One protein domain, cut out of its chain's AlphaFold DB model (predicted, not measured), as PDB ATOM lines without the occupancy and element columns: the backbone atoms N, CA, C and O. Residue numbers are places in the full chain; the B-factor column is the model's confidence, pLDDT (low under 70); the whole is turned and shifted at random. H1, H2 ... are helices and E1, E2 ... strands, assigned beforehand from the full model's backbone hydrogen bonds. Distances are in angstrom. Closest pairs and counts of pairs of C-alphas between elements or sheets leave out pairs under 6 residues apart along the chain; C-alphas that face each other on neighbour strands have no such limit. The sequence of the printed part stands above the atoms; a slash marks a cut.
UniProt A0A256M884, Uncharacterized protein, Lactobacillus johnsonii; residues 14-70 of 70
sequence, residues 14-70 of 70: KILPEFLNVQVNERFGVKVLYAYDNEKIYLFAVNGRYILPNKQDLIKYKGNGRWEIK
ATOM      1  N   LYS A  14       5.977  -2.581  18.550       81.88
ATOM      2  CA  LYS A  14       5.650  -3.173  17.245       81.88
ATOM      3  C   LYS A  14       6.771  -3.987  16.620       81.88
ATOM      4  O   LYS A  14       6.512  -4.663  15.632       81.88
ATOM      5  N   ILE A  15       7.985  -3.950  17.166       79.31
ATOM      6  CA  ILE A  15       9.083  -4.799  16.682       79.31
ATOM      7  C   ILE A  15       8.978  -6.238  17.221       79.31
ATOM      8  O   ILE A  15       9.462  -7.169  16.591       79.31
ATOM      9  N   LEU A  16       8.296  -6.451  18.355       75.19
ATOM     10  CA  LEU A  16       8.065  -7.763  18.991       75.19
ATOM     11  C   LEU A  16       7.335  -8.830  18.183       75.19
ATOM     12  O   LEU A  16       7.776  -9.981  18.234       75.19
ATOM     13  N   PRO A  17       6.250  -8.504  17.457       67.94
ATOM     14  CA  PRO A  17       5.575  -9.445  16.577       67.94
ATOM     15  C   PRO A  17       6.525 -10.159  15.612       67.94
ATOM     16  O   PRO A  17       6.243 -11.290  15.222       67.94
ATOM     17  N   GLU A  18       7.633  -9.512  15.231       67.69
ATOM     18  CA  GLU A  18       8.597 -10.046  14.268       67.69
ATOM     19  C   GLU A  18       9.519 -11.119  14.869       67.69
ATOM     20  O   GLU A  18       9.998 -11.977  14.130       67.69
ATOM     21  N   PHE A  19       9.753 -11.121  16.189       67.00
ATOM     22  CA  PHE A  19      10.713 -12.043  16.820       67.00
ATOM     23  C   PHE A  19      10.140 -12.952  17.907       67.00
ATOM     24  O   PHE A  19      10.659 -14.053  18.098       67.00
ATOM     25  N   LEU A  20       9.081 -12.554  18.620       67.62
ATOM     26  CA  LEU A  20       8.407 -13.455  19.553       67.62
ATOM     27  C   LEU A  20       7.278 -14.184  18.827       67.62
ATOM     28  O   LEU A  20       6.226 -13.616  18.521       67.62
ATOM     29  N   ASN A  21       7.471 -15.480  18.574       67.12
ATOM     30  CA  ASN A  21       6.352 -16.313  18.154       67.12
ATOM     31  C   ASN A  21       5.308 -16.396  19.292       67.12
ATOM     32  O   ASN A  21       5.612 -16.203  20.472       67.12
ATOM     33  N   VAL A  22       4.057 -16.716  18.944       64.75
ATOM     34  CA  VAL A  22       2.942 -16.773  19.910       64.75
ATOM     35  C   VAL A  22       3.211 -17.754  21.060       64.75
ATOM     36  O   VAL A  22       2.795 -17.495  22.184       64.75
ATOM     37  N   GLN A  23       3.960 -18.829  20.805       66.06
ATOM     38  CA  GLN A  23       4.295 -19.855  21.798       66.06
ATOM     39  C   GLN A  23       5.310 -19.374  22.849       66.06
ATOM     40  O   GLN A  23       5.402 -19.957  23.925       66.06
ATOM     41  N   VAL A  24       6.072 -18.316  22.562       71.50
ATOM     42  CA  VAL A  24       7.132 -17.802  23.440       71.50
ATOM     43  C   VAL A  24       6.657 -16.601  24.270       71.50
ATOM     44  O   VAL A  24       7.214 -16.336  25.334       71.50
ATOM     45  N   ASN A  25       5.588 -15.917  23.853       76.50
ATOM     46  CA  ASN A  25       5.103 -14.680  24.474       76.50
ATOM     47  C   ASN A  25       4.833 -14.790  25.980       76.50
ATOM     48  O   ASN A  25       5.283 -13.934  26.744       76.50
ATOM     49  N   GLU A  26       4.177 -15.860  26.436       77.19
ATOM     50  CA  GLU A  26       3.816 -15.997  27.854       77.19
ATOM     51  C   GLU A  26       5.043 -16.069  28.768       77.19
ATOM     52  O   GLU A  26       5.069 -15.427  29.819       77.19
ATOM     53  N   ARG A  27       6.109 -16.763  28.339       83.44
ATOM     54  CA  ARG A  27       7.376 -16.854  29.090       83.44
ATOM     55  C   ARG A  27       8.036 -15.490  29.268       83.44
ATOM     56  O   ARG A  27       8.717 -15.251  30.265       83.44
ATOM     57  N   PHE A  28       7.839 -14.607  28.300       88.44
ATOM     58  CA  PHE A  28       8.357 -13.250  28.333       88.44
ATOM     59  C   PHE A  28       7.362 -12.267  28.942       88.44
ATOM     60  O   PHE A  28       7.649 -11.081  28.956       88.44
ATOM     61  N   GLY A  29       6.235 -12.709  29.508       90.44
ATOM     62  CA  GLY A  29       5.257 -11.801  30.106       90.44
ATOM     63  C   GLY A  29       4.540 -10.941  29.070       90.44
ATOM     64  O   GLY A  29       4.169  -9.807  29.361       90.44
ATOM     65  N   VAL A  30       4.354 -11.472  27.863       90.12
ATOM     66  CA  VAL A  30       3.599 -10.845  26.782       90.12
ATOM     67  C   VAL A  30       2.308 -11.631  26.561       90.12
ATOM     68  O   VAL A  30       2.324 -12.859  26.498       90.12
ATOM     69  N   LYS A  31       1.177 -10.935  26.449       89.12
ATOM     70  CA  LYS A  31      -0.107 -11.519  26.040       89.12
ATOM     71  C   LYS A  31      -0.517 -10.963  24.692       89.12
ATOM     72  O   LYS A  31      -0.347  -9.776  24.445       89.12
ATOM     73  N   VAL A  32      -1.077 -11.817  23.846       85.31
ATOM     74  CA  VAL A  32      -1.607 -11.417  22.540       85.31
ATOM     75  C   VAL A  32      -3.125 -11.417  22.616       85.31
ATOM     76  O   VAL A  32      -3.723 -12.416  23.008       85.31
ATOM     77  N   LEU A  33      -3.737 -10.302  22.242       84.25
ATOM     78  CA  LEU A  33      -5.156 -10.215  21.938       84.25
ATOM     79  C   LEU A  33      -5.324 -10.216  20.418       84.25
ATOM     80  O   LEU A  33      -4.532  -9.607  19.697       84.25
ATOM     81  N   TYR A  34      -6.360 -10.898  19.944       78.00
ATOM     82  CA  TYR A  34      -6.718 -10.940  18.532       78.00
ATOM     83  C   TYR A  34      -7.861  -9.956  18.294       78.00
ATOM     84  O   TYR A  34      -8.931 -10.104  18.888       78.00
ATOM     85  N   ALA A  35      -7.624  -8.944  17.465       72.62
ATOM     86  CA  ALA A  35      -8.678  -8.072  16.970       72.62
ATOM     87  C   ALA A  35      -9.447  -8.751  15.820       72.62
ATOM     88  O   ALA A  35      -8.991  -9.737  15.233       72.62
ATOM     89  N   TYR A  36     -10.638  -8.228  15.512       69.50
ATOM     90  CA  TYR A  36     -11.573  -8.787  14.523       69.50
ATOM     91  C   TYR A  36     -11.004  -8.896  13.092       69.50
ATOM     92  O   TYR A  36     -11.549  -9.631  12.274       69.50
ATOM     93  N   ASP A  37      -9.913  -8.198  12.789       80.00
ATOM     94  CA  ASP A  37      -9.249  -8.096  11.486       80.00
ATOM     95  C   ASP A  37      -7.923  -8.883  11.396       80.00
ATOM     96  O   ASP A  37      -7.153  -8.702  10.455       80.00
ATOM     97  N   ASN A  38      -7.663  -9.787  12.348       71.62
ATOM     98  CA  ASN A  38      -6.375 -10.467  12.547       71.62
ATOM     99  C   ASN A  38      -5.225  -9.542  12.980       71.62
ATOM    100  O   ASN A  38      -4.069  -9.986  12.999       71.62
ATOM    101  N   GLU A  39      -5.501  -8.296  13.376       78.69
ATOM    102  CA  GLU A  39      -4.496  -7.472  14.038       78.69
ATOM    103  C   GLU A  39      -4.162  -8.080  15.410       78.69
ATOM    104  O   GLU A  39      -5.031  -8.462  16.202       78.69
ATOM    105  N   LYS A  40      -2.862  -8.226  15.677       80.19
ATOM    106  CA  LYS A  40      -2.357  -8.727  16.956       80.19
ATOM    107  C   LYS A  40      -2.034  -7.547  17.851       80.19
ATOM    108  O   LYS A  40      -1.144  -6.756  17.548       80.19
ATOM    109  N   ILE A  41      -2.709  -7.482  18.987       85.81
ATOM    110  CA  ILE A  41      -2.454  -6.488  20.022       85.81
ATOM    111  C   ILE A  41      -1.625  -7.146  21.121       85.81
ATOM    112  O   ILE A  41      -2.003  -8.188  21.653       85.81
ATOM    113  N   TYR A  42      -0.497  -6.538  21.476       88.06
ATOM    114  CA  TYR A  42       0.437  -7.081  22.459       88.06
ATOM    115  C   TYR A  42       0.328  -6.318  23.778       88.06
ATOM    116  O   TYR A  42       0.417  -5.090  23.812       88.06
ATOM    117  N   LEU A  43       0.137  -7.058  24.867       91.94
ATOM    118  CA  LEU A  43       0.104  -6.549  26.233       91.94
ATOM    119  C   LEU A  43       1.349  -6.996  26.990       91.94
ATOM    120  O   LEU A  43       1.759  -8.150  26.873       91.94
ATOM    121  N   PHE A  44       1.874  -6.131  27.854       93.06
ATOM    122  CA  PHE A  44       3.133  -6.350  28.567       93.06
ATOM    123  C   PHE A  44       2.926  -6.425  30.071       93.06
ATOM    124  O   PHE A  44       2.225  -5.594  30.646       93.06
ATOM    125  N   ALA A  45       3.553  -7.405  30.715       95.00
ATOM    126  CA  ALA A  45       3.535  -7.563  32.162       95.00
ATOM    127  C   ALA A  45       4.415  -6.500  32.841       95.00
ATOM    128  O   ALA A  45       5.638  -6.622  32.911       95.00
ATOM    129  N   VAL A  46       3.772  -5.471  33.384       95.00
ATOM    130  CA  VAL A  46       4.381  -4.325  34.065       95.00
ATOM    131  C   VAL A  46       3.801  -4.252  35.470       95.00
ATOM    132  O   VAL A  46       2.584  -4.196  35.643       95.00
ATOM    133  N   ASN A  47       4.656  -4.280  36.495       91.69
ATOM    134  CA  ASN A  47       4.240  -4.195  37.904       91.69
ATOM    135  C   ASN A  47       3.083  -5.153  38.277       91.69
ATOM    136  O   ASN A  47       2.178  -4.800  39.029       91.69
ATOM    137  N   GLY A  48       3.098  -6.373  37.725       89.06
ATOM    138  CA  GLY A  48       2.096  -7.412  37.996       89.06
ATOM    139  C   GLY A  48       0.786  -7.294  37.206       89.06
ATOM    140  O   GLY A  48      -0.136  -8.066  37.457       89.06
ATOM    141  N   ARG A  49       0.680  -6.361  36.250       93.88
ATOM    142  CA  ARG A  49      -0.497  -6.185  35.380       93.88
ATOM    143  C   ARG A  49      -0.099  -6.217  33.910       93.88
ATOM    144  O   ARG A  49       1.023  -5.869  33.571       93.88
ATOM    145  N   TYR A  50      -1.028  -6.608  33.043       94.06
ATOM    146  CA  TYR A  50      -0.834  -6.539  31.596       94.06
ATOM    147  C   TYR A  50      -1.302  -5.185  31.072       94.06
ATOM    148  O   TYR A  50      -2.462  -4.827  31.261       94.06
ATOM    149  N   ILE A  51      -0.395  -4.447  30.438       94.94
ATOM    150  CA  ILE A  51      -0.623  -3.085  29.953       94.94
ATOM    151  C   ILE A  51      -0.514  -3.059  28.430       94.94
ATOM    152  O   ILE A  51       0.419  -3.629  27.864       94.94
ATOM    153  N   LEU A  52      -1.476  -2.399  27.784       93.69
ATOM    154  CA  LEU A  52      -1.415  -2.032  26.373       93.69
ATOM    155  C   LEU A  52      -0.589  -0.743  26.243       93.69
ATOM    156  O   LEU A  52      -1.004   0.260  26.824       93.69
ATOM    157  N   PRO A  53       0.543  -0.736  25.518       92.62
ATOM    158  CA  PRO A  53       1.308   0.487  25.304       92.62
ATOM    159  C   PRO A  53       0.528   1.489  24.449       92.62
ATOM    160  O   PRO A  53      -0.181   1.111  23.513       92.62
ATOM    161  N   ASN A  54       0.699   2.776  24.732       92.75
ATOM    162  CA  ASN A  54       0.247   3.847  23.854       92.75
ATOM    163  C   ASN A  54       1.148   3.958  22.616       92.75
ATOM    164  O   ASN A  54       2.233   3.389  22.541       92.75
ATOM    165  N   LYS A  55       0.719   4.755  21.631       87.81
ATOM    166  CA  LYS A  55       1.436   4.916  20.351       87.81
ATOM    167  C   LYS A  55       2.873   5.442  20.473       87.81
ATOM    168  O   LYS A  55       3.632   5.278  19.527       87.81
ATOM    169  N   GLN A  56       3.196   6.132  21.563       92.12
ATOM    170  CA  GLN A  56       4.493   6.780  21.797       92.12
ATOM    171  C   GLN A  56       5.323   6.055  22.858       92.12
ATOM    172  O   GLN A  56       6.470   6.435  23.082       92.12
ATOM    173  N   ASP A  57       4.741   5.037  23.492       95.00
ATOM    174  CA  ASP A  57       5.380   4.322  24.580       95.00
ATOM    175  C   ASP A  57       6.515   3.454  24.033       95.00
ATOM    176  O   ASP A  57       6.379   2.780  23.006       95.00
ATOM    177  N   LEU A  58       7.621   3.428  24.765       94.31
ATOM    178  CA  LEU A  58       8.710   2.488  24.545       94.31
ATOM    179  C   LEU A  58       8.701   1.429  25.632       94.31
ATOM    180  O   LEU A  58       8.335   1.683  26.779       94.31
ATOM    181  N   ILE A  59       9.168   0.239  25.284       93.62
ATOM    182  CA  ILE A  59       9.204  -0.898  26.197       93.62
ATOM    183  C   ILE A  59      10.622  -1.420  26.365       93.62
ATOM    184  O   ILE A  59      11.435  -1.347  25.450       93.62
ATOM    185  N   LYS A  60      10.916  -1.980  27.534       94.25
ATOM    186  CA  LYS A  60      12.195  -2.629  27.828       94.25
ATOM    187  C   LYS A  60      11.971  -3.888  28.649       94.25
ATOM    188  O   LYS A  60      11.303  -3.851  29.683       94.25
ATOM    189  N   TYR A  61      12.558  -4.999  28.220       92.94
ATOM    190  CA  TYR A  61      12.505  -6.250  28.960       92.94
ATOM    191  C   TYR A  61      13.442  -6.188  30.168       92.94
ATOM    192  O   TYR A  61      14.629  -5.878  30.055       92.94
ATOM    193  N   LYS A  62      12.908  -6.500  31.349       94.62
ATOM    194  CA  LYS A  62      13.645  -6.488  32.624       94.62
ATOM    195  C   LYS A  62      14.065  -7.886  33.075       94.62
ATOM    196  O   LYS A  62      14.645  -8.029  34.148       94.62
ATOM    197  N   GLY A  63      13.782  -8.909  32.267       91.69
ATOM    198  CA  GLY A  63      13.947 -10.304  32.659       91.69
ATOM    199  C   GLY A  63      12.737 -10.847  33.421       91.69
ATOM    200  O   GLY A  63      11.860 -10.102  33.860       91.69
ATOM    201  N   ASN A  64      12.700 -12.170  33.587       91.06
ATOM    202  CA  ASN A  64      11.698 -12.887  34.387       91.06
ATOM    203  C   ASN A  64      10.239 -12.543  34.040       91.06
ATOM    204  O   ASN A  64       9.401 -12.411  34.933       91.06
ATOM    205  N   GLY A  65       9.948 -12.360  32.750       90.75
ATOM    206  CA  GLY A  65       8.605 -12.038  32.274       90.75
ATOM    207  C   GLY A  65       8.117 -10.645  32.673       90.75
ATOM    208  O   GLY A  65       6.913 -10.442  32.774       90.75
ATOM    209  N   ARG A  66       9.019  -9.697  32.961       94.19
ATOM    210  CA  ARG A  66       8.670  -8.328  33.362       94.19
ATOM    211  C   ARG A  66       9.164  -7.309  32.352       94.19
ATOM    212  O   ARG A  66      10.264  -7.434  31.812       94.19
ATOM    213  N   TRP A  67       8.371  -6.261  32.184       94.81
ATOM    214  CA  TRP A  67       8.643  -5.145  31.295       94.81
ATOM    215  C   TRP A  67       8.579  -3.817  32.038       94.81
ATOM    216  O   TRP A  67       7.926  -3.680  33.075       94.81
ATOM    217  N   GLU A  68       9.267  -2.842  31.469       96.19
ATOM    218  CA  GLU A  68       9.184  -1.428  31.802       96.19
ATOM    219  C   GLU A  68       8.606  -0.688  30.595       96.19
ATOM    220  O   GLU A  68       8.963  -1.018  29.463       96.19
ATOM    221  N   ILE A  69       7.714   0.275  30.841       95.31
ATOM    222  CA  ILE A  69       7.124   1.148  29.821       95.31
ATOM    223  C   ILE A  69       7.515   2.586  30.150       95.31
ATOM    224  O   ILE A  69       7.455   2.973  31.321       95.31
ATOM    225  N   LYS A  70       7.919   3.344  29.133       94.19
ATOM    226  CA  LYS A  70       8.285   4.755  29.226       94.19
ATOM    227  C   LYS A  70       7.524   5.581  28.204       94.19
ATOM    228  O   LYS A  70       7.431   5.099  27.055       94.19
TER     229      LYS A  70
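What this domain is: This is residues 14 to 70 of the 70 residues of an uncharacterized protein of Lactobacillus johnsonii (UniProt A0A256M884). Two small antiparallel sheets make this domain: a three-stranded meander, E1 to E3, each strand the antiparallel neighbour of the one before, and a two-stranded hairpin, E4 and E5, set crosswise at one end of E2. The short helix H1 only grazes the three-stranded sheet. The 57 printed residues hold H1, E1, E2, E3, E4 and E5 in that order, mostly strand. The whole is compact, with a radius of gyration of the C-alphas of 10.8 A, spanning 30 by 26 by 19 A.

Where its parts are: Find C-alpha 14 at (5.650, -3.173, 17.245); H1 runs from there to residue 18. Then look for E1 at residues 30 to 34, 13.2 A long, E2 at 40 to 46, 18.9 A, and E3 at 49 to 51. E4 holds residues 59 to 63, 12.4 A, and E5, residues 66 to 69, ends at C-alpha 69 at (7.124, 1.148, 29.821).

How they stand to each other: H1 only grazes the sheet with residues 14 to 17; 0 of its 1 O i to N i+4 pairs and 1 of its 2 O i to N i+3 pairs are within hydrogen-bond range. In the hairpin E1 and E2, N 31 and O 43 are 2.9 A apart. Pairing is staggered: E2 pairs with E1 over residues 40 to 44 and with E3 over 44 to 46, where N 46 and O 49 are 2.8 A apart. In the hairpin E4 and E5, N 60 and O 68 are 2.9 A apart. The closest C-alphas of E2 and E5 are Val 46 and Trp 67, 5.1 A apart. E1 and E4 are apart.

The domain as a whole: The farthest C-alphas, Asp 37 and Gly 63, are 31.5 A apart. The printed part has no cut. The link from H1 to E1 is long. Confidence is under 70 at residues 17 to 23 and 36.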